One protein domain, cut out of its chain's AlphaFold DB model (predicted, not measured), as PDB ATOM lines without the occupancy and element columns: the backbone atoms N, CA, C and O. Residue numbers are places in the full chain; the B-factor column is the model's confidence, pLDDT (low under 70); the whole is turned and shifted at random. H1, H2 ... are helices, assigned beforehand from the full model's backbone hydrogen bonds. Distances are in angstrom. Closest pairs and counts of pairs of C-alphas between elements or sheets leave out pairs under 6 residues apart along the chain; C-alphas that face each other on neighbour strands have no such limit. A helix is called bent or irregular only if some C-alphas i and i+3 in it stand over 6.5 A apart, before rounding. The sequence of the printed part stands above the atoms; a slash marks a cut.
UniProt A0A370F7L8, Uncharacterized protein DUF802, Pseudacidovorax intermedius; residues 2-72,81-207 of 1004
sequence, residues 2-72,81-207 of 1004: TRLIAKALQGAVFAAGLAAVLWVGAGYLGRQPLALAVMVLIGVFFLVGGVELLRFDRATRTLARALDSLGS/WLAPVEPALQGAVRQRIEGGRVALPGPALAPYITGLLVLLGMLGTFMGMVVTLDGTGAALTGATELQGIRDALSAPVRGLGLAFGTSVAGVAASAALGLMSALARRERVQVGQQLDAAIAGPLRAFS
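This is residues 2 to 72 and 81 to 207 of the 1004 residues of the protein "Uncharacterized protein DUF802" of Pseudacidovorax intermedius (UniProt A0A370F7L8). A long rod of helices: H5 runs along most of its length as a spine, H4 folds back beside its first half, and the hairpin of H1 and H2 packs along H5, so that the two hairpins are staggered and the turn between H4 and H5 makes one end of the rod. Short H3 lies toward the other end, near H2 and H5, and a long loop leads from it back to H4. The printed part has 198 residues, with five named helices in the order H1, H2, H3, H4, H5 and no named strand; the class is all helix. It is only just loose, close to extended, with a radius of gyration of the C-alphas of 24.4 A and spans of 90 by 29 by 20 A.

Find C-alpha 2 at (2.576, -23.792, -9.148); from there H1, residues 2 to 28, runs 40.1 A. Next comes H2, residues 33 to 72, 59.1 A long. Beyond the cut look for H3, residues 87 to 97, 15.8 A long and only just irregular: C-alphas 88 and 91 are 7.0 A apart. H4, residues 110 to 141, begins at C-alpha 110, (2.668, -34.785, -30.965), and runs 46.8 A. H5, residues 146 to 200, runs 82.4 A to C-alpha 200 at (-22.960, -27.201, -12.674).

H1, H2, H4 and H5 form an up and down bundle, each running against the one before it. Look first at the hairpin of H1 and H2, which touch at a shallow tilt of 10 degrees, through residues 35 to 50 of H2 alone; the closest C-alphas are those of Gly 25 and Met 39, 5.6 A apart. H1 touches H5 through residues 165 to 183 of H5 alone, closest at the C-alphas of Gly 17 and Ala 173, 4.9 A. H2 and H5 are both hubs, touching three helices each; they touch each other, the same way at a shallow tilt of 12 degrees, closest at the C-alphas of Thr 60 and Arg 188, 5.9 A. H3 is close to H2 but not clearly touching, with the C-alphas of Ala 59 and Leu 89 7.4 A apart. H4 touches H2 through residues 35 to 53 of H2 alone, closest at the C-alphas of Gly 49 and Ala 110, 5.4 A. H4 and H5, a hairpin, touch opposite ways at a shallow tilt of 2 degrees, closest at the C-alphas of Thr 125 and Ala 163, 3.8 A. H1 and H4 are apart. In H4 every O i to N i+4 pair is within hydrogen-bond range; in H1 22 of 23 are, in H2 34 of 36, in H3 5 of 7 and in H5 49 of 51.

The two C-alphas farthest apart, those of Thr 144 and Ala 205, are 89.7 A apart. Residues 73 to 80 are not printed, and C-alphas 72 and 81 stand 10.9 A apart across the cut. Residues 98 to 109 make the long link from H3 to H4. The mean pLDDT of the printed part is 84.0; 23 residues are under 70, among them 137 to 149.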
ATOM      1  N   THR A   2       2.555 -22.500  -8.417       62.47
ATOM      2  CA  THR A   2       2.576 -23.792  -9.148       62.47
ATOM      3  C   THR A   2       2.572 -23.688 -10.683       62.47
ATOM      4  O   THR A   2       3.350 -24.378 -11.335       62.47
ATOM      5  N   ARG A   3       1.781 -22.782 -11.285       64.06
ATOM      6  CA  ARG A   3       1.763 -22.574 -12.756       64.06
ATOM      7  C   ARG A   3       3.071 -21.992 -13.322       64.06
ATOM      8  O   ARG A   3       3.421 -22.273 -14.463       64.06
ATOM      9  N   LEU A   4       3.795 -21.182 -12.544       70.62
ATOM     10  CA  LEU A   4       5.090 -20.621 -12.962       70.62
ATOM     11  C   LEU A   4       6.176 -21.704 -12.988       70.62
ATOM     12  O   LEU A   4       6.960 -21.764 -13.931       70.62
ATOM     13  N   ILE A   5       6.157 -22.601 -11.999       75.50
ATOM     14  CA  ILE A   5       7.088 -23.732 -11.893       75.50
ATOM     15  C   ILE A   5       6.886 -24.715 -13.057       75.50
ATOM     16  O   ILE A   5       7.857 -25.131 -13.680       75.50
ATOM     17  N   ALA A   6       5.635 -25.029 -13.413       74.69
ATOM     18  CA  ALA A   6       5.333 -25.919 -14.538       74.69
ATOM     19  C   ALA A   6       5.841 -25.374 -15.890       74.69
ATOM     20  O   ALA A   6       6.388 -26.128 -16.694       74.69
ATOM     21  N   LYS A   7       5.736 -24.057 -16.119       77.50
ATOM     22  CA  LYS A   7       6.257 -23.408 -17.335       77.50
ATOM     23  C   LYS A   7       7.779 -23.391 -17.393       77.50
ATOM     24  O   LYS A   7       8.346 -23.656 -18.449       77.50
ATOM     25  N   ALA A   8       8.428 -23.086 -16.270       82.38
ATOM     26  CA  ALA A   8       9.883 -23.141 -16.179       82.38
ATOM     27  C   ALA A   8      10.393 -24.559 -16.480       82.38
ATOM     28  O   ALA A   8      11.354 -24.721 -17.228       82.38
ATOM     29  N   LEU A   9       9.687 -25.583 -15.984       87.38
ATOM     30  CA  LEU A   9       9.997 -26.984 -16.252       87.38
ATOM     31  C   LEU A   9       9.830 -27.350 -17.736       87.38
ATOM     32  O   LEU A   9      10.747 -27.918 -18.318       87.38
ATOM     33  N   GLN A  10       8.709 -26.998 -18.378       86.94
ATOM     34  CA  GLN A  10       8.517 -27.251 -19.817       86.94
ATOM     35  C   GLN A  10       9.574 -26.547 -20.679       86.94
ATOM     36  O   GLN A  10      10.114 -27.156 -21.601       86.94
ATOM     37  N   GLY A  11       9.908 -25.291 -20.362       88.56
ATOM     38  CA  GLY A  11      10.965 -24.553 -21.058       88.56
ATOM     39  C   GLY A  11      12.342 -25.204 -20.901       88.56
ATOM     40  O   GLY A  11      13.072 -25.333 -21.882       88.56
ATOM     41  N   ALA A  12      12.671 -25.676 -19.695       90.94
ATOM     42  CA  ALA A  12      13.920 -26.385 -19.426       90.94
ATOM     43  C   ALA A  12      14.006 -27.723 -20.180       90.94
ATOM     44  O   ALA A  12      15.043 -28.026 -20.767       90.94
ATOM     45  N   VAL A  13      12.916 -28.499 -20.224       93.19
ATOM     46  CA  VAL A  13      12.850 -29.774 -20.965       93.19
ATOM     47  C   VAL A  13      13.001 -29.551 -22.473       93.19
ATOM     48  O   VAL A  13      13.748 -30.281 -23.125       93.19
ATOM     49  N   PHE A  14      12.356 -28.520 -23.030       93.94
ATOM     50  CA  PHE A  14      12.519 -28.154 -24.441       93.94
ATOM     51  C   PHE A  14      13.969 -27.775 -24.764       93.94
ATOM     52  O   PHE A  14      14.543 -28.281 -25.729       93.94
ATOM     53  N   ALA A  15      14.572 -26.912 -23.939       93.69
ATOM     54  CA  ALA A  15      15.954 -26.478 -24.110       93.69
ATOM     55  C   ALA A  15      16.939 -27.650 -24.007       93.69
ATOM     56  O   ALA A  15      17.862 -27.733 -24.813       93.69
ATOM     57  N   ALA A  16      16.720 -28.581 -23.075       93.12
ATOM     58  CA  ALA A  16      17.541 -29.781 -22.926       93.12
ATOM     59  C   ALA A  16      17.452 -30.702 -24.156       93.12
ATOM     60  O   ALA A  16      18.483 -31.137 -24.669       93.12
ATOM     61  N   GLY A  17      16.242 -30.952 -24.670       92.38
ATOM     62  CA  GLY A  17      16.044 -31.740 -25.892       92.38
ATOM     63  C   GLY A  17      16.708 -31.098 -27.113       92.38
ATOM     64  O   GLY A  17      17.422 -31.768 -27.858       92.38
ATOM     65  N   LEU A  18      16.557 -29.779 -27.277       94.38
ATOM     66  CA  LEU A  18      17.190 -29.035 -28.367       94.38
ATOM     67  C   LEU A  18      18.721 -29.030 -28.244       94.38
ATOM     68  O   LEU A  18      19.416 -29.224 -29.237       94.38
ATOM     69  N   ALA A  19      19.248 -28.843 -27.032       94.00
ATOM     70  CA  ALA A  19      20.683 -28.872 -26.768       94.00
ATOM     71  C   ALA A  19      21.292 -30.238 -27.106       94.00
ATOM     72  O   ALA A  19      22.352 -30.280 -27.724       94.00
ATOM     73  N   ALA A  20      20.611 -31.345 -26.782       91.88
ATOM     74  CA  ALA A  20      21.061 -32.688 -27.147       91.88
ATOM     75  C   ALA A  20      21.148 -32.874 -28.673       91.88
ATOM     76  O   ALA A  20      22.159 -33.359 -29.184       91.88
ATOM     77  N   VAL A  21      20.127 -32.426 -29.413       93.38
ATOM     78  CA  VAL A  21      20.100 -32.491 -30.885       93.38
ATOM     79  C   VAL A  21      21.198 -31.615 -31.502       93.38
ATOM     80  O   VAL A  21      21.921 -32.068 -32.389       93.38
ATOM     81  N   LEU A  22      21.370 -30.381 -31.023       93.12
ATOM     82  CA  LEU A  22      22.390 -29.460 -31.534       93.12
ATOM     83  C   LEU A  22      23.814 -29.926 -31.207       93.12
ATOM     84  O   LEU A  22      24.689 -29.838 -32.065       93.12
ATOM     85  N   TRP A  23      24.043 -30.452 -30.002       93.06
ATOM     86  CA  TRP A  23      25.340 -30.981 -29.578       93.06
ATOM     87  C   TRP A  23      25.780 -32.149 -30.460       93.06
ATOM     88  O   TRP A  23      26.891 -32.152 -30.992       93.06
ATOM     89  N   VAL A  24      24.891 -33.125 -30.664       90.06
ATOM     90  CA  VAL A  24      25.165 -34.276 -31.533       90.06
ATOM     91  C   VAL A  24      25.333 -33.828 -32.991       90.06
ATOM     92  O   VAL A  24      26.269 -34.262 -33.658       90.06
ATOM     93  N   GLY A  25      24.492 -32.907 -33.474       88.50
ATOM     94  CA  GLY A  25      24.592 -32.353 -34.828       88.50
ATOM     95  C   GLY A  25      25.916 -31.627 -35.096       88.50
ATOM     96  O   GLY A  25      26.528 -31.834 -36.144       88.50
ATOM     97  N   ALA A  26      26.410 -30.840 -34.134       88.31
ATOM     98  CA  ALA A  26      27.707 -30.167 -34.230       88.31
ATOM     99  C   ALA A  26      28.871 -31.166 -34.367       88.31
ATOM    100  O   ALA A  26      29.837 -30.892 -35.077       88.31
ATOM    101  N   GLY A  27      28.755 -32.353 -33.760       84.19
ATOM    102  CA  GLY A  27      29.735 -33.437 -33.888       84.19
ATOM    103  C   GLY A  27      29.886 -34.000 -35.310       84.19
ATOM    104  O   GLY A  27      30.946 -34.552 -35.634       84.19
ATOM    105  N   TYR A  28      28.867 -33.832 -36.162       84.44
ATOM    106  CA  TYR A  28      28.832 -34.327 -37.547       84.44
ATOM    107  C   TYR A  28      29.170 -33.270 -38.602       84.44
ATOM    108  O   TYR A  28      29.370 -33.613 -39.773       84.44
ATOM    109  N   LEU A  29      29.277 -32.002 -38.202       83.44
ATOM    110  CA  LEU A  29      29.538 -30.888 -39.105       83.44
ATOM    111  C   LEU A  29      30.894 -31.070 -39.813       83.44
ATOM    112  O   LEU A  29      31.933 -31.217 -39.175       83.44
ATOM    113  N   GLY A  30      30.874 -31.121 -41.148       73.94
ATOM    114  CA  GLY A  30      32.070 -31.308 -41.983       73.94
ATOM    115  C   GLY A  30      32.652 -32.730 -42.024       73.94
ATOM    116  O   GLY A  30      33.628 -32.943 -42.733       73.94
ATOM    117  N   ARG A  31      32.072 -33.705 -41.303       75.31
ATOM    118  CA  ARG A  31      32.555 -35.103 -41.284       75.31
ATOM    119  C   ARG A  31      31.677 -36.052 -42.089       75.31
ATOM    120  O   ARG A  31      32.208 -36.845 -42.858       75.31
ATOM    121  N   GLN A  32      30.355 -35.991 -41.906       77.69
ATOM    122  CA  GLN A  32      29.412 -36.879 -42.592       77.69
ATOM    123  C   GLN A  32      28.101 -36.153 -42.934       77.69
ATOM    124  O   GLN A  32      27.295 -35.893 -42.036       77.69
ATOM    125  N   PRO A  33      27.848 -35.843 -44.220       83.25
ATOM    126  CA  PRO A  33      26.698 -35.030 -44.619       83.25
ATOM    127  C   PRO A  33      25.360 -35.724 -44.347       83.25
ATOM    128  O   PRO A  33      24.363 -35.066 -44.062       83.25
ATOM    129  N   LEU A  34      25.331 -37.055 -44.389       82.31
ATOM    130  CA  LEU A  34      24.092 -37.807 -44.274       82.31
ATOM    131  C   LEU A  34      23.604 -37.933 -42.821       82.31
ATOM    132  O   LEU A  34      22.423 -37.732 -42.551       82.31
ATOM    133  N   ALA A  35      24.505 -38.164 -41.864       83.75
ATOM    134  CA  ALA A  35      24.156 -38.125 -40.444       83.75
ATOM    135  C   ALA A  35      23.733 -36.718 -39.995       83.75
ATOM    136  O   ALA A  35      22.797 -36.568 -39.209       83.75
ATOM    137  N   LEU A  36      24.365 -35.677 -40.551       87.19
ATOM    138  CA  LEU A  36      23.937 -34.294 -40.354       87.19
ATOM    139  C   LEU A  36      22.515 -34.065 -40.897       87.19
ATOM    140  O   LEU A  36      21.714 -33.426 -40.223       87.19
ATOM    141  N   ALA A  37      22.173 -34.622 -42.064       89.31
ATOM    142  CA  ALA A  37      20.825 -34.525 -42.628       89.31
ATOM    143  C   ALA A  37      19.762 -35.179 -41.724       89.31
ATOM    144  O   ALA A  37      18.720 -34.574 -41.473       89.31
ATOM    145  N   VAL A  38      20.046 -36.363 -41.166       90.00
ATOM    146  CA  VAL A  38      19.166 -37.021 -40.179       90.00
ATOM    147  C   VAL A  38      19.019 -36.165 -38.916       90.00
ATOM    148  O   VAL A  38      17.907 -35.988 -38.427       90.00
ATOM    149  N   MET A  39      20.103 -35.559 -38.421       92.00
ATOM    150  CA  MET A  39      20.059 -34.664 -37.258       92.00
ATOM    151  C   MET A  39      19.253 -33.385 -37.500       92.00
ATOM    152  O   MET A  39      18.494 -32.965 -36.627       92.00
ATOM    153  N   VAL A  40      19.373 -32.780 -38.684       92.88
ATOM    154  CA  VAL A  40      18.540 -31.635 -39.084       92.88
ATOM    155  C   VAL A  40      17.072 -32.047 -39.126       92.88
ATOM    156  O   VAL A  40      16.226 -31.327 -38.605       92.88
ATOM    157  N   LEU A  41      16.767 -33.224 -39.674       94.06
ATOM    158  CA  LEU A  41      15.406 -33.741 -39.747       94.06
ATOM    159  C   LEU A  41      14.819 -34.015 -38.346       94.06
ATOM    160  O   LEU A  41      13.691 -33.605 -38.073       94.06
ATOM    161  N   ILE A  42      15.603 -34.602 -37.429       94.31
ATOM    162  CA  ILE A  42      15.247 -34.746 -36.003       94.31
ATOM    163  C   ILE A  42      14.956 -33.369 -35.389       94.31
ATOM    164  O   ILE A  42      13.925 -33.188 -34.742       94.31
ATOM    165  N   GLY A  43      15.821 -32.378 -35.625       94.38
ATOM    166  CA  GLY A  43      15.633 -31.012 -35.136       94.38
ATOM    167  C   GLY A  43      14.361 -30.349 -35.668       94.38
ATOM    168  O   GLY A  43      13.606 -29.767 -34.891       94.38
ATOM    169  N   VAL A  44      14.071 -30.486 -36.964       95.81
ATOM    170  CA  VAL A  44      12.850 -29.951 -37.588       95.81
ATOM    171  C   VAL A  44      11.605 -30.575 -36.962       95.81
ATOM    172  O   VAL A  44      10.726 -29.844 -36.510       95.81
ATOM    173  N   PHE A  45      11.534 -31.905 -36.868       95.38
ATOM    174  CA  PHE A  45      10.376 -32.576 -36.270       95.38
ATOM    175  C   PHE A  45      10.211 -32.244 -34.783       95.38
ATOM    176  O   PHE A  45       9.087 -32.014 -34.333       95.38
ATOM    177  N   PHE A  46      11.309 -32.123 -34.031       96.00
ATOM    178  CA  PHE A  46      11.267 -31.685 -32.636       96.00
ATOM    179  C   PHE A  46      10.706 -30.260 -32.494       96.00
ATOM    180  O   PHE A  46       9.841 -30.015 -31.649       96.00
ATOM    181  N   LEU A  47      11.127 -29.326 -33.356       95.19
ATOM    182  CA  LEU A  47      10.598 -27.958 -33.383       95.19
ATOM    183  C   LEU A  47       9.116 -27.920 -33.774       95.19
ATOM    184  O   LEU A  47       8.344 -27.206 -33.134       95.19
ATOM    185  N   VAL A  48       8.697 -28.705 -34.772       95.69
ATOM    186  CA  VAL A  48       7.285 -28.812 -35.184       95.69
ATOM    187  C   VAL A  48       6.419 -29.309 -34.023       95.69
ATOM    188  O   VAL A  48       5.393 -28.694 -33.723       95.69
ATOM    189  N   GLY A  49       6.860 -30.354 -33.315       93.69
ATOM    190  CA  GLY A  49       6.172 -30.847 -32.120       93.69
ATOM    191  C   GLY A  49       6.112 -29.801 -31.001       93.69
ATOM    192  O   GLY A  49       5.075 -29.629 -30.359       93.69
ATOM    193  N   GLY A  50       7.191 -29.038 -30.803       92.81
ATOM    194  CA  GLY A  50       7.220 -27.921 -29.857       92.81
ATOM    195  C   GLY A  50       6.224 -26.807 -30.203       92.81
ATOM    196  O   GLY A  50       5.502 -26.326 -29.329       92.81
ATOM    197  N   VAL A  51       6.128 -26.418 -31.480       93.06
ATOM    198  CA  VAL A  51       5.175 -25.396 -31.953       93.06
ATOM    199  C   VAL A  51       3.731 -25.851 -31.755       93.06
ATOM    200  O   VAL A  51       2.898 -25.059 -31.305       93.06
ATOM    201  N   GLU A  52       3.422 -27.113 -32.046       93.94
ATOM    202  CA  GLU A  52       2.092 -27.668 -31.801       93.94
ATOM    203  C   GLU A  52       1.728 -27.618 -30.311       93.94
ATOM    204  O   GLU A  52       0.655 -27.130 -29.954       93.94
ATOM    205  N   LEU A  53       2.637 -28.046 -29.428       92.12
ATOM    206  CA  LEU A  53       2.413 -28.021 -27.981       92.12
ATOM    207  C   LEU A  53       2.225 -26.598 -27.443       92.12
ATOM    208  O   LEU A  53       1.373 -26.377 -26.583       92.12
ATOM    209  N   LEU A  54       2.941 -25.610 -27.991       89.31
ATOM    210  CA  LEU A  54       2.734 -24.198 -27.657       89.31
ATOM    211  C   LEU A  54       1.353 -23.694 -28.092       89.31
ATOM    212  O   LEU A  54       0.725 -22.930 -27.355       89.31
ATOM    213  N   ARG A  55       0.864 -24.098 -29.274       90.38
ATOM    214  CA  ARG A  55      -0.500 -23.770 -29.730       90.38
ATOM    215  C   ARG A  55      -1.548 -24.433 -28.841       90.38
ATOM    216  O   ARG A  55      -2.493 -23.768 -28.421       90.38
ATOM    217  N   PHE A  56      -1.343 -25.706 -28.513       91.81
ATOM    218  CA  PHE A  56      -2.213 -26.464 -27.624       91.81
ATOM    219  C   PHE A  56      -2.328 -25.801 -26.247       91.81
ATOM    220  O   PHE A  56      -3.438 -25.571 -25.771       91.81
ATOM    221  N   ASP A  57      -1.202 -25.424 -25.640       89.56
ATOM    222  CA  ASP A  57      -1.158 -24.734 -24.350       89.56
ATOM    223  C   ASP A  57      -1.804 -23.334 -24.420       89.56
ATOM    224  O   ASP A  57      -2.644 -22.992 -23.588       89.56
ATOM    225  N   ARG A  58      -1.539 -22.533 -25.468       89.44
ATOM    226  CA  ARG A  58      -2.236 -21.241 -25.661       89.44
ATOM    227  C   ARG A  58      -3.755 -21.405 -25.673       89.44
ATOM    228  O   ARG A  58      -4.433 -20.658 -24.968       89.44
ATOM    229  N   ALA A  59      -4.261 -22.395 -26.404       91.06
ATOM    230  CA  ALA A  59      -5.686 -22.693 -26.472       91.06
ATOM    231  C   ALA A  59      -6.239 -23.172 -25.110       91.06
ATOM    232  O   ALA A  59      -7.377 -22.876 -24.746       91.06
ATOM    233  N   THR A  60      -5.445 -23.891 -24.306       92.19
ATOM    234  CA  THR A  60      -5.805 -24.222 -22.911       92.19
ATOM    235  C   THR A  60      -5.923 -22.968 -22.059       92.19
ATOM    236  O   THR A  60      -6.896 -22.797 -21.324       92.19
ATOM    237  N   ARG A  61      -4.981 -22.036 -22.206       89.38
ATOM    238  CA  ARG A  61      -4.936 -20.796 -21.428       89.38
ATOM    239  C   ARG A  61      -6.016 -19.787 -21.798       89.38
ATOM    240  O   ARG A  61      -6.371 -18.975 -20.946       89.38
ATOM    241  N   THR A  62      -6.492 -19.757 -23.041       91.50
ATOM    242  CA  THR A  62      -7.647 -18.922 -23.416       91.50
ATOM    243  C   THR A  62      -8.911 -19.418 -22.724       91.50
ATOM    244  O   THR A  62      -9.630 -18.610 -22.147       91.50
ATOM    245  N   LEU A  63      -9.124 -20.740 -22.682       91.31
ATOM    246  CA  LEU A  63     -10.262 -21.339 -21.983       91.31
ATOM    247  C   LEU A  63     -10.178 -21.127 -20.465       91.31
ATOM    248  O   LEU A  63     -11.149 -20.682 -19.866       91.31
ATOM    249  N   ALA A  64      -9.015 -21.363 -19.851       90.12
ATOM    250  CA  ALA A  64      -8.828 -21.151 -18.414       90.12
ATOM    251  C   ALA A  64      -9.103 -19.694 -17.994       90.12
ATOM    252  O   ALA A  64      -9.804 -19.457 -17.018       90.12
ATOM    253  N   ARG A  65      -8.609 -18.710 -18.762       87.69
ATOM    254  CA  ARG A  65      -8.870 -17.283 -18.492       87.69
ATOM    255  C   ARG A  65     -10.338 -16.907 -18.675       87.69
ATOM    256  O   ARG A  65     -10.857 -16.118 -17.894       87.69
ATOM    257  N   ALA A  66     -10.993 -17.464 -19.692       87.81
ATOM    258  CA  ALA A  66     -12.416 -17.247 -19.915       87.81
ATOM    259  C   ALA A  66     -13.250 -17.804 -18.747       87.81
ATOM    260  O   ALA A  66     -14.137 -17.114 -18.249       87.81
ATOM    261  N   LEU A  67     -12.905 -18.992 -18.238       87.75
ATOM    262  CA  LEU A  67     -13.549 -19.582 -17.062       87.75
ATOM    263  C   LEU A  67     -13.303 -18.772 -15.782       87.75
ATOM    264  O   LEU A  67     -14.250 -18.525 -15.043       87.75
ATOM    265  N   ASP A  68     -12.078 -18.288 -15.553       85.00
ATOM    266  CA  ASP A  68     -11.767 -17.421 -14.404       85.00
ATOM    267  C   ASP A  68     -12.573 -16.100 -14.457       85.00
ATOM    268  O   ASP A  68     -12.977 -15.571 -13.422       85.00
ATOM    269  N   SER A  69     -12.867 -15.581 -15.658       80.06
ATOM    270  CA  SER A  69     -13.635 -14.336 -15.833       80.06
ATOM    271  C   SER A  69     -15.135 -14.465 -15.529       80.06
ATOM    272  O   SER A  69     -15.771 -13.466 -15.181       80.06
ATOM    273  N   LEU A  70     -15.695 -15.684 -15.580       77.12
ATOM    274  CA  LEU A  70     -17.114 -15.942 -15.294       77.12
ATOM    275  C   LEU A  70     -17.511 -15.570 -13.861       77.12
ATOM    276  O   LEU A  70     -18.654 -15.192 -13.634       77.12
ATOM    277  N   GLY A  71     -16.575 -15.620 -12.907       65.81
ATOM    278  CA  GLY A  71     -16.831 -15.229 -11.516       65.81
ATOM    279  C   GLY A  71     -17.045 -13.723 -11.303       65.81
ATOM    280  O   GLY A  71     -17.453 -13.320 -10.220       65.81
ATOM    281  N   SER A  72     -16.770 -12.894 -12.316       59.03
ATOM    282  CA  SER A  72     -16.789 -11.423 -12.229       59.03
ATOM    283  C   SER A  72     -17.663 -10.737 -13.287       59.03
ATOM    284  O   SER A  72     -17.743  -9.509 -13.316       59.03
ATOM    285  N   TRP A  81     -18.574 -14.510 -23.153       80.31
ATOM    286  CA  TRP A  81     -17.412 -15.118 -22.498       80.31
ATOM    287  C   TRP A  81     -16.706 -16.185 -23.353       80.31
ATOM    288  O   TRP A  81     -15.526 -16.457 -23.135       80.31
ATOM    289  N   LEU A  82     -17.396 -16.769 -24.343       83.31
ATOM    290  CA  LEU A  82     -16.822 -17.780 -25.239       83.31
ATOM    291  C   LEU A  82     -16.037 -17.158 -26.409       83.31
ATOM    292  O   LEU A  82     -15.170 -17.817 -26.979       83.31
ATOM    293  N   ALA A  83     -16.289 -15.888 -26.747       82.75
ATOM    294  CA  ALA A  83     -15.596 -15.173 -27.823       82.75
ATOM    295  C   ALA A  83     -14.055 -15.146 -27.691       82.75
ATOM    296  O   ALA A  83     -13.381 -15.361 -28.698       82.75
ATOM    297  N   PRO A  84     -13.456 -14.939 -26.496       84.25
ATOM    298  CA  PRO A  84     -12.000 -14.984 -26.326       84.25
ATOM    299  C   PRO A  84     -11.389 -16.400 -26.335       84.25
ATOM    300  O   PRO A  84     -10.166 -16.526 -26.234       84.25
ATOM    301  N   VAL A  85     -12.188 -17.471 -26.416       87.69
ATOM    302  CA  VAL A  85     -11.686 -18.856 -26.463       87.69
ATOM    303  C   VAL A  85     -11.248 -19.208 -27.885       87.69
ATOM    304  O   VAL A  85     -11.955 -18.908 -28.841       87.69
ATOM    305  N   GLU A  86     -10.102 -19.882 -28.038       88.56
ATOM    306  CA  GLU A  86      -9.600 -20.347 -29.341       88.56
ATOM    307  C   GLU A  86     -10.672 -21.148 -30.126       88.56
ATOM    308  O   GLU A  86     -11.270 -22.068 -29.550       88.56
ATOM    309  N   PRO A  87     -10.884 -20.887 -31.435       85.19
ATOM    310  CA  PRO A  87     -11.960 -21.495 -32.230       85.19
ATOM    311  C   PRO A  87     -12.004 -23.028 -32.190       85.19
ATOM    312  O   PRO A  87     -13.080 -23.618 -32.132       85.19
ATOM    313  N   ALA A  88     -10.837 -23.678 -32.137       85.12
ATOM    314  CA  ALA A  88     -10.715 -25.138 -32.090       85.12
ATOM    315  C   ALA A  88     -11.383 -25.783 -30.858       85.12
ATOM    316  O   ALA A  88     -11.657 -26.980 -30.861       85.12
ATOM    317  N   LEU A  89     -11.632 -25.011 -29.794       89.00
ATOM    318  CA  LEU A  89     -12.235 -25.497 -28.551       89.00
ATOM    319  C   LEU A  89     -13.688 -25.069 -28.382       89.00
ATOM    320  O   LEU A  89     -14.404 -25.697 -27.606       89.00
ATOM    321  N   GLN A  90     -14.133 -24.025 -29.083       89.12
ATOM    322  CA  GLN A  90     -15.468 -23.453 -28.900       89.12
ATOM    323  C   GLN A  90     -16.574 -24.486 -29.141       89.12
ATOM    324  O   GLN A  90     -17.507 -24.568 -28.346       89.12
ATOM    325  N   GLY A  91     -16.442 -25.311 -30.188       86.12
ATOM    326  CA  GLY A  91     -17.411 -26.367 -30.503       86.12
ATOM    327  C   GLY A  91     -17.521 -27.418 -29.396       86.12
ATOM    328  O   GLY A  91     -18.615 -27.680 -28.904       86.12
ATOM    329  N   ALA A  92     -16.384 -27.951 -28.936       88.00
ATOM    330  CA  ALA A  92     -16.349 -28.950 -27.866       88.00
ATOM    331  C   ALA A  92     -16.854 -28.391 -26.521       88.00
ATOM    332  O   ALA A  92     -17.535 -29.091 -25.773       88.00
ATOM    333  N   VAL A  93     -16.552 -27.123 -26.217       88.69
ATOM    334  CA  VAL A  93     -17.040 -26.437 -25.009       88.69
ATOM    335  C   VAL A  93     -18.550 -26.209 -25.085       88.69
ATOM    336  O   VAL A  93     -19.246 -26.497 -24.115       88.69
ATOM    337  N   ARG A  94     -19.073 -25.754 -26.231       86.56
ATOM    338  CA  ARG A  94     -20.515 -25.557 -26.442       86.56
ATOM    339  C   ARG A  94     -21.286 -26.868 -26.302       86.56
ATOM    340  O   ARG A  94     -22.226 -26.924 -25.518       86.56
ATOM    341  N   GLN A  95     -20.819 -27.935 -26.952       83.44
ATOM    342  CA  GLN A  95     -21.428 -29.262 -26.828       83.44
ATOM    343  C   GLN A  95     -21.411 -29.777 -25.385       83.44
ATOM    344  O   GLN A  95     -22.396 -30.362 -24.947       83.44
ATOM    345  N   ARG A  96     -20.337 -29.536 -24.618       86.94
ATOM    346  CA  ARG A  96     -20.301 -29.882 -23.186       86.94
ATOM    347  C   ARG A  96     -21.336 -29.125 -22.358       86.94
ATOM    348  O   ARG A  96     -21.971 -29.736 -21.504       86.94
ATOM    349  N   ILE A  97     -21.526 -27.830 -22.613       84.69
ATOM    350  CA  ILE A  97     -22.528 -27.004 -21.916       84.69
ATOM    351  C   ILE A  97     -23.946 -27.484 -22.249       84.69
ATOM    352  O   ILE A  97     -24.775 -27.627 -21.353       84.69
ATOM    353  N   GLU A  98     -24.201 -27.819 -23.513       81.88
ATOM    354  CA  GLU A  98     -25.479 -28.360 -23.996       81.88
ATOM    355  C   GLU A  98     -25.762 -29.794 -23.493       81.88
ATOM    356  O   GLU A  98     -26.867 -30.305 -23.673       81.88
ATOM    357  N   GLY A  99     -24.809 -30.435 -22.802       72.12
ATOM    358  CA  GLY A  99     -24.976 -31.742 -22.151       72.12
ATOM    359  C   GLY A  99     -24.296 -32.920 -22.857       72.12
ATOM    360  O   GLY A  99     -24.436 -34.064 -22.423       72.12
ATOM    361  N   GLY A 100     -23.534 -32.674 -23.924       72.56
ATOM    362  CA  GLY A 100     -22.722 -33.681 -24.602       72.56
ATOM    363  C   GLY A 100     -21.481 -34.075 -23.794       72.56
ATOM    364  O   GLY A 100     -20.701 -33.228 -23.362       72.56
ATOM    365  N   ARG A 101     -21.220 -35.378 -23.629       68.81
ATOM    366  CA  ARG A 101     -19.987 -35.890 -22.994       68.81
ATOM    367  C   ARG A 101     -18.809 -35.898 -23.976       68.81
ATOM    368  O   ARG A 101     -18.235 -36.942 -24.267       68.81
ATOM    369  N   VAL A 102     -18.454 -34.732 -24.509       82.75
ATOM    370  CA  VAL A 102     -17.371 -34.591 -25.495       82.75
ATOM    371  C   VAL A 102     -16.052 -34.307 -24.779       82.75
ATOM    372  O   VAL A 102     -15.987 -33.444 -23.907       82.75
ATOM    373  N   ALA A 103     -14.983 -35.037 -25.096       82.94
ATOM    374  CA  ALA A 103     -13.654 -34.738 -24.562       82.94
ATOM    375  C   ALA A 103     -13.066 -33.495 -25.249       82.94
ATOM    376  O   ALA A 103     -13.248 -33.295 -26.447       82.94
ATOM    377  N   LEU A 104     -12.325 -32.667 -24.506       88.44
ATOM    378  CA  LEU A 104     -11.578 -31.575 -25.129       88.44
ATOM    379  C   LEU A 104     -10.499 -32.170 -26.055       88.44
ATOM    380  O   LEU A 104      -9.799 -33.097 -25.634       88.44
ATOM    381  N   PRO A 105     -10.340 -31.656 -27.289       87.62
ATOM    382  CA  PRO A 105      -9.403 -32.214 -28.259       87.62
ATOM    383  C   PRO A 105      -7.970 -32.198 -27.715       87.62
ATOM    384  O   PRO A 105      -7.549 -31.229 -27.082       87.62
ATOM    385  N   GLY A 106      -7.237 -33.294 -27.943       86.06
ATOM    386  CA  GLY A 106      -5.828 -33.461 -27.572       86.06
ATOM    387  C   GLY A 106      -4.855 -32.937 -28.642       86.06
ATOM    388  O   GLY A 106      -5.291 -32.549 -29.724       86.06
ATOM    389  N   PRO A 107      -3.534 -32.936 -28.373       87.00
ATOM    390  CA  PRO A 107      -2.533 -32.668 -29.405       87.00
ATOM    391  C   PRO A 107      -2.578 -33.787 -30.455       87.00
ATOM    392  O   PRO A 107      -2.542 -34.971 -30.094       87.00
ATOM    393  N   ALA A 108      -2.696 -33.400 -31.722       85.88
ATOM    394  CA  ALA A 108      -2.974 -34.284 -32.846       85.88
ATOM    395  C   ALA A 108      -1.694 -34.899 -33.424       85.88
ATOM    396  O   ALA A 108      -1.671 -36.092 -33.698       85.88
ATOM    397  N   LEU A 109      -0.627 -34.112 -33.577       88.38
ATOM    398  CA  LEU A 109       0.626 -34.529 -34.212       88.38
ATOM    399  C   LEU A 109       1.657 -35.022 -33.196       88.38
ATOM    400  O   LEU A 109       2.448 -35.902 -33.525       88.38
ATOM    401  N   ALA A 110       1.636 -34.514 -31.961       88.19
ATOM    402  CA  ALA A 110       2.668 -34.785 -30.965       88.19
ATOM    403  C   ALA A 110       2.944 -36.284 -30.762       88.19
ATOM    404  O   ALA A 110       4.118 -36.633 -30.832       88.19
ATOM    405  N   PRO A 111       1.940 -37.183 -30.605       88.75
ATOM    406  CA  PRO A 111       2.188 -38.622 -30.465       88.75
ATOM    407  C   PRO A 111       2.928 -39.223 -31.669       88.75
ATOM    408  O   PRO A 111       3.875 -39.991 -31.489       88.75
ATOM    409  N   TYR A 112       2.548 -38.819 -32.885       92.56
ATOM    410  CA  TYR A 112       3.166 -39.284 -34.127       92.56
ATOM    411  C   TYR A 112       4.588 -38.747 -34.287       92.56
ATOM    412  O   TYR A 112       5.483 -39.497 -34.663       92.56
ATOM    413  N   ILE A 113       4.823 -37.478 -33.938       93.94
ATOM    414  CA  ILE A 113       6.155 -36.863 -33.969       93.94
ATOM    415  C   ILE A 113       7.082 -37.543 -32.954       93.94
ATOM    416  O   ILE A 113       8.226 -37.832 -33.291       93.94
ATOM    417  N   THR A 114       6.607 -37.876 -31.747       93.00
ATOM    418  CA  THR A 114       7.408 -38.658 -30.783       93.00
ATOM    419  C   THR A 114       7.832 -40.011 -31.342       93.00
ATOM    420  O   THR A 114       8.999 -40.374 -31.202       93.00
ATOM    421  N   GLY A 115       6.917 -40.745 -31.986       91.00
ATOM    422  CA  GLY A 115       7.238 -42.030 -32.616       91.00
ATOM    423  C   GLY A 115       8.200 -41.872 -33.797       91.00
ATOM    424  O   GLY A 115       9.165 -42.624 -33.921       91.00
ATOM    425  N   LEU A 116       7.999 -40.834 -34.613       93.12
ATOM    426  CA  LEU A 116       8.857 -40.517 -35.750       93.12
ATOM    427  C   LEU A 116      10.281 -40.159 -35.317       93.12
ATOM    428  O   LEU A 116      11.224 -40.614 -35.950       93.12
ATOM    429  N   LEU A 117      10.456 -39.401 -34.229       93.81
ATOM    430  CA  LEU A 117      11.774 -39.050 -33.683       93.81
ATOM    431  C   LEU A 117      12.568 -40.289 -33.238       93.81
ATOM    432  O   LEU A 117      13.778 -40.347 -33.458       93.81
ATOM    433  N   VAL A 118      11.894 -41.296 -32.667       93.06
ATOM    434  CA  VAL A 118      12.521 -42.585 -32.320       93.06
ATOM    435  C   VAL A 118      12.913 -43.347 -33.580       93.06
ATOM    436  O   VAL A 118      14.046 -43.811 -33.682       93.06
ATOM    437  N   LEU A 119      12.008 -43.433 -34.560       93.00
ATOM    438  CA  LEU A 119      12.279 -44.107 -35.829       93.00
ATOM    439  C   LEU A 119      13.459 -43.463 -36.571       93.00
ATOM    440  O   LEU A 119      14.327 -44.168 -37.075       93.00
ATOM    441  N   LEU A 120      13.529 -42.132 -36.591       91.50
ATOM    442  CA  LEU A 120      14.641 -41.385 -37.179       91.50
ATOM    443  C   LEU A 120      15.957 -41.629 -36.434       91.50
ATOM    444  O   LEU A 120      17.006 -41.753 -37.066       91.50
ATOM    445  N   GLY A 121      15.901 -41.745 -35.104       89.00
ATOM    446  CA  GLY A 121      17.041 -42.165 -34.292       89.00
ATOM    447  C   GLY A 121      17.533 -43.564 -34.673       89.00
ATOM    448  O   GLY A 121      18.731 -43.758 -34.871       89.00
ATOM    449  N   MET A 122      16.609 -44.515 -34.865       90.31
ATOM    450  CA  MET A 122      16.931 -45.880 -35.305       90.31
ATOM    451  C   MET A 122      17.454 -45.938 -36.745       90.31
ATOM    452  O   MET A 122      18.367 -46.711 -37.031       90.31
ATOM    453  N   LEU A 123      16.934 -45.098 -37.645       87.62
ATOM    454  CA  LEU A 123      17.453 -44.955 -39.007       87.62
ATOM    455  C   LEU A 123      18.908 -44.473 -38.992       87.62
ATOM    456  O   LEU A 123      19.731 -44.955 -39.767       87.62
ATOM    457  N   GLY A 124      19.243 -43.567 -38.073       82.19
ATOM    458  CA  GLY A 124      20.623 -43.159 -37.832       82.19
ATOM    459  C   GLY A 124      21.523 -44.325 -37.402       82.19
ATOM    460  O   GLY A 124      22.640 -44.448 -37.904       82.19
ATOM    461  N   THR A 125      21.020 -45.242 -36.565       86.00
ATOM    462  CA  THR A 125      21.734 -46.474 -36.184       86.00
ATOM    463  C   THR A 125      22.000 -47.379 -37.384       86.00
ATOM    464  O   THR A 125      23.128 -47.830 -37.578       86.00
ATOM    465  N   PHE A 126      20.975 -47.617 -38.207       83.69
ATOM    466  CA  PHE A 126      21.099 -48.412 -39.430       83.69
ATOM    467  C   PHE A 126      22.158 -47.817 -40.362       83.69
ATOM    468  O   PHE A 126      23.039 -48.517 -40.855       83.69
ATOM    469  N   MET A 127      22.134 -46.499 -40.529       78.62
ATOM    470  CA  MET A 127      23.062 -45.813 -41.411       78.62
ATOM    471  C   MET A 127      24.500 -45.801 -40.889       78.62
ATOM    472  O   MET A 127      25.441 -45.995 -41.658       78.62
ATOM    473  N   GLY A 128      24.683 -45.637 -39.577       78.19
ATOM    474  CA  GLY A 128      25.990 -45.789 -38.942       78.19
ATOM    475  C   GLY A 128      26.547 -47.204 -39.119       78.19
ATOM    476  O   GLY A 128      27.734 -47.359 -39.396       78.19
ATOM    477  N   MET A 129      25.694 -48.233 -39.067       82.12
ATOM    478  CA  MET A 129      26.081 -49.622 -39.335       82.12
ATOM    479  C   MET A 129      26.493 -49.847 -40.800       82.12
ATOM    480  O   MET A 129      27.508 -50.494 -41.040       82.12
ATOM    481  N   VAL A 130      25.788 -49.257 -41.772       80.88
ATOM    482  CA  VAL A 130      26.176 -49.319 -43.196       80.88
ATOM    483  C   VAL A 130      27.556 -48.691 -43.421       80.88
ATOM    484  O   VAL A 130      28.421 -49.321 -44.018       80.88
ATOM    485  N   VAL A 131      27.817 -47.503 -42.861       74.62
ATOM    486  CA  VAL A 131      29.137 -46.844 -42.951       74.62
ATOM    487  C   VAL A 131      30.234 -47.655 -42.249       74.62
ATOM    488  O   VAL A 131      31.381 -47.675 -42.696       74.62
ATOM    489  N   THR A 132      29.890 -48.346 -41.158       78.25
ATOM    490  CA  THR A 132      30.794 -49.260 -40.443       78.25
ATOM    491  C   THR A 132      31.192 -50.437 -41.338       78.25
ATOM    492  O   THR A 132      32.377 -50.758 -41.432       78.25
ATOM    493  N   LEU A 133      30.226 -51.060 -42.018       77.56
ATOM    494  CA  LEU A 133      30.454 -52.201 -42.907       77.56
ATOM    495  C   LEU A 133      31.253 -51.806 -44.155       77.56
ATOM    496  O   LEU A 133      32.240 -52.472 -44.465       77.56
ATOM    497  N   ASP A 134      30.907 -50.689 -44.799       71.31
ATOM    498  CA  ASP A 134      31.645 -50.163 -45.958       71.31
ATOM    499  C   ASP A 134      33.088 -49.791 -45.595       71.31
ATOM    500  O   ASP A 134      34.034 -50.157 -46.294       71.31
ATOM    501  N   GLY A 135      33.286 -49.106 -44.461       68.75
ATOM    502  CA  GLY A 135      34.616 -48.716 -43.989       68.75
ATOM    503  C   GLY A 135      35.497 -49.914 -43.630       68.75
ATOM    504  O   GLY A 135      36.699 -49.894 -43.886       68.75
ATOM    505  N   THR A 136      34.899 -50.976 -43.086       71.38
ATOM    506  CA  THR A 136      35.609 -52.224 -42.769       71.38
ATOM    507  C   THR A 136      35.969 -52.979 -44.052       71.38
ATOM    508  O   THR A 136      37.117 -53.384 -44.217       71.38
ATOM    509  N   GLY A 137      35.040 -53.091 -45.009       69.31
ATOM    510  CA  GLY A 137      35.270 -53.739 -46.304       69.31
ATOM    511  C   GLY A 137      36.341 -53.051 -47.160       69.31
ATOM    512  O   GLY A 137      37.214 -53.726 -47.709       69.31
ATOM    513  N   ALA A 138      36.331 -51.715 -47.217       65.69
ATOM    514  CA  ALA A 138      37.335 -50.919 -47.927       65.69
ATOM    515  C   ALA A 138      38.731 -51.004 -47.281       65.69
ATOM    516  O   ALA A 138      39.750 -51.018 -47.972       65.69
ATOM    517  N   ALA A 139      38.799 -51.097 -45.950       63.25
ATOM    518  CA  ALA A 139      40.069 -51.215 -45.242       63.25
ATOM    519  C   ALA A 139      40.671 -52.635 -45.324       63.25
ATOM    520  O   ALA A 139      41.890 -52.774 -45.384       63.25
ATOM    521  N   LEU A 140      39.836 -53.680 -45.410       65.38
ATOM    522  CA  LEU A 140      40.262 -55.068 -45.655       65.38
ATOM    523  C   LEU A 140      40.817 -55.292 -47.071       65.38
ATOM    524  O   LEU A 140      41.695 -56.131 -47.251       65.38
ATOM    525  N   THR A 141      40.355 -54.530 -48.067       65.25
ATOM    526  CA  THR A 141      40.863 -54.606 -49.451       65.25
ATOM    527  C   THR A 141      42.174 -53.836 -49.666       65.25
ATOM    528  O   THR A 141      42.906 -54.147 -50.601       65.25
ATOM    529  N   GLY A 142      42.509 -52.875 -48.796       60.72
ATOM    530  CA  GLY A 142      43.746 -52.079 -48.861       60.72
ATOM    531  C   GLY A 142      44.881 -52.529 -47.926       60.72
ATOM    532  O   GLY A 142      45.939 -51.899 -47.906       60.72
ATOM    533  N   ALA A 143      44.691 -53.586 -47.131       52.97
ATOM    534  CA  ALA A 143      45.593 -53.972 -46.043       52.97
ATOM    535  C   ALA A 143      46.872 -54.689 -46.527       52.97
ATOM    536  O   ALA A 143      47.026 -55.896 -46.368       52.97
ATOM    537  N   THR A 144      47.816 -53.934 -47.088       57.47
ATOM    538  CA  THR A 144      49.215 -54.383 -47.269       57.47
ATOM    539  C   THR A 144      50.213 -53.627 -46.378       57.47
ATOM    540  O   THR A 144      51.342 -54.082 -46.215       57.47
ATOM    541  N   GLU A 145      49.794 -52.547 -45.704       63.19
ATOM    542  CA  GLU A 145      50.614 -51.759 -44.767       63.19
ATOM    543  C   GLU A 145      50.008 -51.697 -43.350       63.19
ATOM    544  O   GLU A 145      48.788 -51.701 -43.167       63.19
ATOM    545  N   LEU A 146      50.867 -51.578 -42.327       64.38
ATOM    546  CA  LEU A 146      50.486 -51.525 -40.903       64.38
ATOM    547  C   LEU A 146      49.517 -50.364 -40.580       64.38
ATOM    548  O   LEU A 146      48.675 -50.485 -39.687       64.38
ATOM    549  N   GLN A 147      49.595 -49.258 -41.331       67.62
ATOM    550  CA  GLN A 147      48.647 -48.139 -41.257       67.62
ATOM    551  C   GLN A 147      47.217 -48.570 -41.644       67.62
ATOM    552  O   GLN A 147      46.268 -48.233 -40.936       67.62
ATOM    553  N   GLY A 148      47.067 -49.376 -42.702       64.56
ATOM    554  CA  GLY A 148      45.770 -49.858 -43.194       64.56
ATOM    555  C   GLY A 148      45.052 -50.775 -42.202       64.56
ATOM    556  O   GLY A 148      43.836 -50.694 -42.058       64.56
ATOM    557  N   ILE A 149      45.797 -51.571 -41.427       64.56
ATOM    558  CA  ILE A 149      45.239 -52.424 -40.360       64.56
ATOM    559  C   ILE A 149      44.719 -51.573 -39.187       64.56
ATOM    560  O   ILE A 149      43.649 -51.846 -38.638       64.56
ATOM    561  N   ARG A 150      45.433 -50.504 -38.811       72.00
ATOM    562  CA  ARG A 150      44.975 -49.563 -37.772       72.00
ATOM    563  C   ARG A 150      43.733 -48.784 -38.217       72.00
ATOM    564  O   ARG A 150      42.822 -48.561 -37.413       72.00
ATOM    565  N   ASP A 151      43.671 -48.387 -39.483       65.50
ATOM    566  CA  ASP A 151      42.494 -47.729 -40.047       65.50
ATOM    567  C   ASP A 151      41.296 -48.687 -40.149       65.50
ATOM    568  O   ASP A 151      40.191 -48.296 -39.764       65.50
ATOM    569  N   ALA A 152      41.523 -49.959 -40.503       64.88
ATOM    570  CA  ALA A 152      40.509 -51.018 -40.503       64.88
ATOM    571  C   ALA A 152      39.910 -51.282 -39.115       64.88
ATOM    572  O   ALA A 152      38.707 -51.484 -38.993       64.88
ATOM    573  N   LEU A 153      40.724 -51.236 -38.055       69.06
ATOM    574  CA  LEU A 153      40.258 -51.440 -36.677       69.06
ATOM    575  C   LEU A 153      39.554 -50.206 -36.087       69.06
ATOM    576  O   LEU A 153      38.689 -50.336 -35.223       69.06
ATOM    577  N   SER A 154      39.895 -48.998 -36.547       72.12
ATOM    578  CA  SER A 154      39.286 -47.751 -36.055       72.12
ATOM    579  C   SER A 154      38.028 -47.321 -36.823       72.12
ATOM    580  O   SER A 154      37.258 -46.492 -36.326       72.12
ATOM    581  N   ALA A 155      37.802 -47.849 -38.030       67.31
ATOM    582  CA  ALA A 155      36.600 -47.593 -38.822       67.31
ATOM    583  C   ALA A 155      35.312 -48.092 -38.129       67.31
ATOM    584  O   ALA A 155      34.380 -47.287 -38.008       67.31
ATOM    585  N   PRO A 156      35.264 -49.313 -37.549       70.00
ATOM    586  CA  PRO A 156      34.109 -49.775 -36.791       70.00
ATOM    587  C   PRO A 156      33.760 -48.895 -35.596       70.00
ATOM    588  O   PRO A 156      32.598 -48.560 -35.393       70.00
ATOM    589  N   VAL A 157      34.766 -48.452 -34.836       75.12
ATOM    590  CA  VAL A 157      34.566 -47.614 -33.642       75.12
ATOM    591  C   VAL A 157      33.962 -46.252 -34.009       75.12
ATOM    592  O   VAL A 157      33.087 -45.747 -33.305       75.12
ATOM    593  N   ARG A 158      34.380 -45.663 -35.139       71.25
ATOM    594  CA  ARG A 158      33.829 -44.393 -35.643       71.25
ATOM    595  C   ARG A 158      32.394 -44.538 -36.150       71.25
ATOM    596  O   ARG A 158      31.576 -43.666 -35.866       71.25
ATOM    597  N   GLY A 159      32.082 -45.621 -36.861       71.75
ATOM    598  CA  GLY A 159      30.723 -45.896 -37.334       71.75
ATOM    599  C   GLY A 159      29.743 -46.233 -36.199       71.75
ATOM    600  O   GLY A 159      28.607 -45.757 -36.210       71.75
ATOM    601  N   LEU A 160      30.215 -46.915 -35.146       76.88
ATOM    602  CA  LEU A 160      29.452 -47.160 -33.915       76.88
ATOM    603  C   LEU A 160      29.126 -45.857 -33.171       76.88
ATOM    604  O   LEU A 160      27.977 -45.633 -32.797       76.88
ATOM    605  N   GLY A 161      30.109 -44.966 -32.989       75.44
ATOM    606  CA  GLY A 161      29.889 -43.667 -32.337       75.44
ATOM    607  C   GLY A 161      28.850 -42.800 -33.061       75.44
ATOM    608  O   GLY A 161      28.088 -42.076 -32.421       75.44
ATOM    609  N   LEU A 162      28.771 -42.934 -34.387       74.56
ATOM    610  CA  LEU A 162      27.773 -42.288 -35.238       74.56
ATOM    611  C   LEU A 162      26.370 -42.871 -35.058       74.56
ATOM    612  O   LEU A 162      25.423 -42.123 -34.814       74.56
ATOM    613  N   ALA A 163      26.261 -44.200 -35.123       80.88
ATOM    614  CA  ALA A 163      25.016 -44.928 -34.907       80.88
ATOM    615  C   ALA A 163      24.404 -44.597 -33.532       80.88
ATOM    616  O   ALA A 163      23.218 -44.272 -33.421       80.88
ATOM    617  N   PHE A 164      25.235 -44.607 -32.485       82.25
ATOM    618  CA  PHE A 164      24.806 -44.278 -31.127       82.25
ATOM    619  C   PHE A 164      24.437 -42.803 -30.967       82.25
ATOM    620  O   PHE A 164      23.416 -42.507 -30.348       82.25
ATOM    621  N   GLY A 165      25.202 -41.870 -31.540       87.25
ATOM    622  CA  GLY A 165      24.928 -40.440 -31.390       87.25
ATOM    623  C   GLY A 165      23.570 -40.024 -31.968       87.25
ATOM    624  O   GLY A 165      22.798 -39.346 -31.288       87.25
ATOM    625  N   THR A 166      23.228 -40.469 -33.185       89.06
ATOM    626  CA  THR A 166      21.917 -40.171 -33.801       89.06
ATOM    627  C   THR A 166      20.751 -40.819 -33.052       89.06
ATOM    628  O   THR A 166      19.700 -40.197 -32.897       89.06
ATOM    629  N   SER A 167      20.945 -42.037 -32.536       91.38
ATOM    630  CA  SER A 167      19.936 -42.750 -31.745       91.38
ATOM    631  C   SER A 167      19.665 -42.052 -30.411       91.38
ATOM    632  O   SER A 167      18.515 -41.762 -30.080       91.38
ATOM    633  N   VAL A 168      20.727 -41.673 -29.687       91.38
ATOM    634  CA  VAL A 168      20.626 -40.924 -28.425       91.38
ATOM    635  C   VAL A 168      19.911 -39.592 -28.640       91.38
ATOM    636  O   VAL A 168      19.045 -39.238 -27.844       91.38
ATOM    637  N   ALA A 169      20.209 -38.874 -29.725       91.62
ATOM    638  CA  ALA A 169      19.528 -37.618 -30.018       91.62
ATOM    639  C   ALA A 169      18.036 -37.808 -30.343       91.62
ATOM    640  O   ALA A 169      17.209 -37.046 -29.844       91.62
ATOM    641  N   GLY A 170      17.676 -38.832 -31.126       92.50
ATOM    642  CA  GLY A 170      16.278 -39.156 -31.438       92.50
ATOM    643  C   GLY A 170      15.472 -39.565 -30.200       92.50
ATOM    644  O   GLY A 170      14.368 -39.063 -29.982       92.50
ATOM    645  N   VAL A 171      16.049 -40.405 -29.335       93.44
ATOM    646  CA  VAL A 171      15.432 -40.827 -28.066       93.44
ATOM    647  C   VAL A 171      15.317 -39.658 -27.088       93.44
ATOM    648  O   VAL A 171      14.255 -39.472 -26.500       93.44
ATOM    649  N   ALA A 172      16.355 -38.828 -26.943       92.94
ATOM    650  CA  ALA A 172      16.313 -37.653 -26.071       92.94
ATOM    651  C   ALA A 172      15.266 -36.628 -26.540       92.94
ATOM    652  O   ALA A 172      14.491 -36.123 -25.724       92.94
ATOM    653  N   ALA A 173      15.193 -36.359 -27.849       93.88
ATOM    654  CA  ALA A 173      14.184 -35.477 -28.434       93.88
ATOM    655  C   ALA A 173      12.763 -36.035 -28.251       93.88
ATOM    656  O   ALA A 173      11.854 -35.294 -27.873       93.88
ATOM    657  N   SER A 174      12.572 -37.342 -28.460       95.62
ATOM    658  CA  SER A 174      11.289 -38.016 -28.231       95.62
ATOM    659  C   SER A 174      10.881 -37.979 -26.754       95.62
ATOM    660  O   SER A 174       9.772 -37.565 -26.430       95.62
ATOM    661  N   ALA A 175      11.787 -38.301 -25.830       94.44
ATOM    662  CA  ALA A 175      11.515 -38.264 -24.396       94.44
ATOM    663  C   ALA A 175      11.155 -36.848 -23.914       94.44
ATOM    664  O   ALA A 175      10.171 -36.670 -23.191       94.44
ATOM    665  N   ALA A 176      11.898 -35.829 -24.360       93.75
ATOM    666  CA  ALA A 176      11.598 -34.436 -24.049       93.75
ATOM    667  C   ALA A 176      10.214 -34.028 -24.584       93.75
ATOM    668  O   ALA A 176       9.399 -33.474 -23.842       93.75
ATOM    669  N   LEU A 177       9.914 -34.342 -25.849       94.44
ATOM    670  CA  LEU A 177       8.631 -34.017 -26.477       94.44
ATOM    671  C   LEU A 177       7.454 -34.769 -25.831       94.44
ATOM    672  O   LEU A 177       6.403 -34.173 -25.579       94.44
ATOM    673  N   GLY A 178       7.641 -36.045 -25.495       93.06
ATOM    674  CA  GLY A 178       6.658 -36.883 -24.812       93.06
ATOM    675  C   GLY A 178       6.327 -36.371 -23.413       93.06
ATOM    676  O   GLY A 178       5.150 -36.241 -23.068       93.06
ATOM    677  N   LEU A 179       7.342 -35.982 -22.634       92.00
ATOM    678  CA  LEU A 179       7.143 -35.380 -21.317       92.00
ATOM    679  C   LEU A 179       6.389 -34.045 -21.413       92.00
ATOM    680  O   LEU A 179       5.439 -33.815 -20.663       92.00
ATOM    681  N   MET A 180       6.756 -33.179 -22.365       92.25
ATOM    682  CA  MET A 180       6.040 -31.918 -22.591       92.25
ATOM    683  C   MET A 180       4.574 -32.146 -22.981       92.25
ATOM    684  O   MET A 180       3.696 -31.450 -22.464       92.25
ATOM    685  N   SER A 181       4.297 -33.141 -23.833       92.81
ATOM    686  CA  SER A 181       2.943 -33.545 -24.234       92.81
ATOM    687  C   SER A 181       2.112 -34.067 -23.062       92.81
ATOM    688  O   SER A 181       0.958 -33.665 -22.893       92.81
ATOM    689  N   ALA A 182       2.705 -34.889 -22.193       90.38
ATOM    690  CA  ALA A 182       2.046 -35.388 -20.988       90.38
ATOM    691  C   ALA A 182       1.672 -34.250 -20.020       90.38
ATOM    692  O   ALA A 182       0.537 -34.191 -19.539       90.38
ATOM    693  N   LEU A 183       2.592 -33.306 -19.783       89.75
ATOM    694  CA  LEU A 183       2.336 -32.136 -18.936       89.75
ATOM    695  C   LEU A 183       1.229 -31.243 -19.515       89.75
ATOM    696  O   LEU A 183       0.321 -30.845 -18.785       89.75
ATOM    697  N   ALA A 184       1.249 -30.991 -20.827       89.62
ATOM    698  CA  ALA A 184       0.230 -30.184 -21.494       89.62
ATOM    699  C   ALA A 184      -1.161 -30.847 -21.442       89.62
ATOM    700  O   ALA A 184      -2.159 -30.187 -21.140       89.62
ATOM    701  N   ARG A 185      -1.248 -32.168 -21.676       90.56
ATOM    702  CA  ARG A 185      -2.506 -32.928 -21.556       90.56
ATOM    703  C   ARG A 185      -3.067 -32.877 -20.139       90.56
ATOM    704  O   ARG A 185      -4.268 -32.669 -19.975       90.56
ATOM    705  N   ARG A 186      -2.213 -33.010 -19.121       89.94
ATOM    706  CA  ARG A 186      -2.626 -32.907 -17.714       89.94
ATOM    707  C   ARG A 186      -3.276 -31.554 -17.412       89.94
ATOM    708  O   ARG A 186      -4.319 -31.523 -16.764       89.94
ATOM    709  N   GLU A 187      -2.704 -30.455 -17.902       89.38
ATOM    710  CA  GLU A 187      -3.279 -29.116 -17.718       89.38
ATOM    711  C   GLU A 187      -4.643 -28.977 -18.416       89.38
ATOM    712  O   GLU A 187      -5.592 -28.464 -17.824       89.38
ATOM    713  N   ARG A 188      -4.795 -29.517 -19.636       91.81
ATOM    714  CA  ARG A 188      -6.082 -29.527 -20.355       91.81
ATOM    715  C   ARG A 188      -7.176 -30.269 -19.588       91.81
ATOM    716  O   ARG A 188      -8.310 -29.797 -19.559       91.81
ATOM    717  N   VAL A 189      -6.846 -31.403 -18.971       90.81
ATOM    718  CA  VAL A 189      -7.798 -32.181 -18.162       90.81
ATOM    719  C   VAL A 189      -8.258 -31.380 -16.943       90.81
ATOM    720  O   VAL A 189      -9.454 -31.333 -16.673       90.81
ATOM    721  N   GLN A 190      -7.344 -30.689 -16.255       90.50
ATOM    722  CA  GLN A 190      -7.698 -29.834 -15.114       90.50
ATOM    723  C   GLN A 190      -8.628 -28.684 -15.515       90.50
ATOM    724  O   GLN A 190      -9.616 -28.423 -14.833       90.50
ATOM    725  N   VAL A 191      -8.362 -28.022 -16.645       91.56
ATOM    726  CA  VAL A 191      -9.248 -26.963 -17.161       91.56
ATOM    727  C   VAL A 191     -10.599 -27.533 -17.612       91.56
ATOM    728  O   VAL A 191     -11.628 -26.892 -17.423       91.56
ATOM    729  N   GLY A 192     -10.626 -28.757 -18.147       90.94
ATOM    730  CA  GLY A 192     -11.869 -29.475 -18.435       90.94
ATOM    731  C   GLY A 192     -12.712 -29.723 -17.180       90.94
ATOM    732  O   GLY A 192     -13.910 -29.475 -17.201       90.94
ATOM    733  N   GLN A 193     -12.088 -30.113 -16.066       89.56
ATOM    734  CA  GLN A 193     -12.781 -30.270 -14.780       89.56
ATOM    735  C   GLN A 193     -13.321 -28.934 -14.244       89.56
ATOM    736  O   GLN A 193     -14.419 -28.891 -13.695       89.56
ATOM    737  N   GLN A 194     -12.584 -27.833 -14.430       89.19
ATOM    738  CA  GLN A 194     -13.062 -26.489 -14.080       89.19
ATOM    739  C   GLN A 194     -14.271 -26.069 -14.927       89.19
ATOM    740  O   GLN A 194     -15.211 -25.484 -14.394       89.19
ATOM    741  N   LEU A 195     -14.274 -26.399 -16.223       89.69
ATOM    742  CA  LEU A 195     -15.431 -26.200 -17.096       89.69
ATOM    743  C   LEU A 195     -16.636 -27.012 -16.607       89.69
ATOM    744  O   LEU A 195     -17.727 -26.463 -16.511       89.69
ATOM    745  N   ASP A 196     -16.439 -28.283 -16.258       88.31
ATOM    746  CA  ASP A 196     -17.520 -29.153 -15.779       88.31
ATOM    747  C   ASP A 196     -18.118 -28.630 -14.458       88.31
ATOM    748  O   ASP A 196     -19.338 -28.595 -14.290       88.31
ATOM    749  N   ALA A 197     -17.280 -28.114 -13.552       86.31
ATOM    750  CA  ALA A 197     -17.740 -27.429 -12.344       86.31
ATOM    751  C   ALA A 197     -18.505 -26.128 -12.662       86.31
ATOM    752  O   ALA A 197     -19.524 -25.837 -12.034       86.31
ATOM    753  N   ALA A 198     -18.060 -25.359 -13.663       85.25
ATOM    754  CA  ALA A 198     -18.751 -24.149 -14.102       85.25
ATOM    755  C   ALA A 198     -20.115 -24.452 -14.755       85.25
ATOM    756  O   ALA A 198     -21.060 -23.690 -14.545       85.25
ATOM    757  N   ILE A 199     -20.247 -25.570 -15.481       84.44
ATOM    758  CA  ILE A 199     -21.514 -26.077 -16.048       84.44
ATOM    759  C   ILE A 199     -22.530 -26.388 -14.947       84.44
ATOM    760  O   ILE A 199     -23.709 -26.076 -15.098       84.44
ATOM    761  N   ALA A 200     -22.086 -26.935 -13.815       80.50
ATOM    762  CA  ALA A 200     -22.960 -27.201 -12.674       80.50
ATOM    763  C   ALA A 200     -23.385 -25.934 -11.899       80.50
ATOM    764  O   ALA A 200     -24.365 -25.980 -11.155       80.50
ATOM    765  N   GLY A 201     -22.669 -24.816 -12.070       80.88
ATOM    766  CA  GLY A 201     -22.917 -23.548 -11.379       80.88
ATOM    767  C   GLY A 201     -23.309 -22.412 -12.336       80.88
ATOM    768  O   GLY A 201     -24.440 -22.394 -12.822       80.88
ATOM    769  N   PRO A 202     -22.413 -21.442 -12.609       77.19
ATOM    770  CA  PRO A 202     -22.738 -20.222 -13.359       77.19
ATOM    771  C   PRO A 202     -23.216 -20.468 -14.798       77.19
ATOM    772  O   PRO A 202     -23.980 -19.669 -15.334       77.19
ATOM    773  N   LEU A 203     -22.800 -21.568 -15.429       79.50
ATOM    774  CA  LEU A 203     -23.201 -21.920 -16.793       79.50
ATOM    775  C   LEU A 203     -24.427 -22.846 -16.840       79.50
ATOM    776  O   LEU A 203     -24.881 -23.184 -17.933       79.50
ATOM    777  N   ARG A 204     -25.014 -23.214 -15.691       77.38
ATOM    778  CA  ARG A 204     -26.188 -24.103 -15.628       77.38
ATOM    779  C   ARG A 204     -27.389 -23.544 -16.381       77.38
ATOM    780  O   ARG A 204     -28.142 -24.308 -16.965       77.38
ATOM    781  N   ALA A 205     -27.539 -22.221 -16.430       71.06
ATOM    782  CA  ALA A 205     -28.627 -21.572 -17.160       71.06
ATOM    783  C   ALA A 205     -28.636 -21.879 -18.673       71.06
ATOM    784  O   ALA A 205     -29.658 -21.678 -19.317       71.06
ATOM    785  N   PHE A 206     -27.519 -22.360 -19.228       71.25
ATOM    786  CA  PHE A 206     -27.378 -22.747 -20.635       71.25
ATOM    787  C   PHE A 206     -27.439 -24.249 -20.863       71.25
ATOM    788  O   PHE A 206     -27.318 -24.704 -22.001       71.25
ATOM    789  N   SER A 207     -27.556 -25.037 -19.795       74.38
ATOM    790  CA  SER A 207     -27.637 -26.472 -19.957       74.38
ATOM    791  C   SER A 207     -28.987 -26.841 -20.564       74.38
ATOM    792  O   SER A 207     -30.032 -26.285 -20.214       74.38
TER     793      SER A 207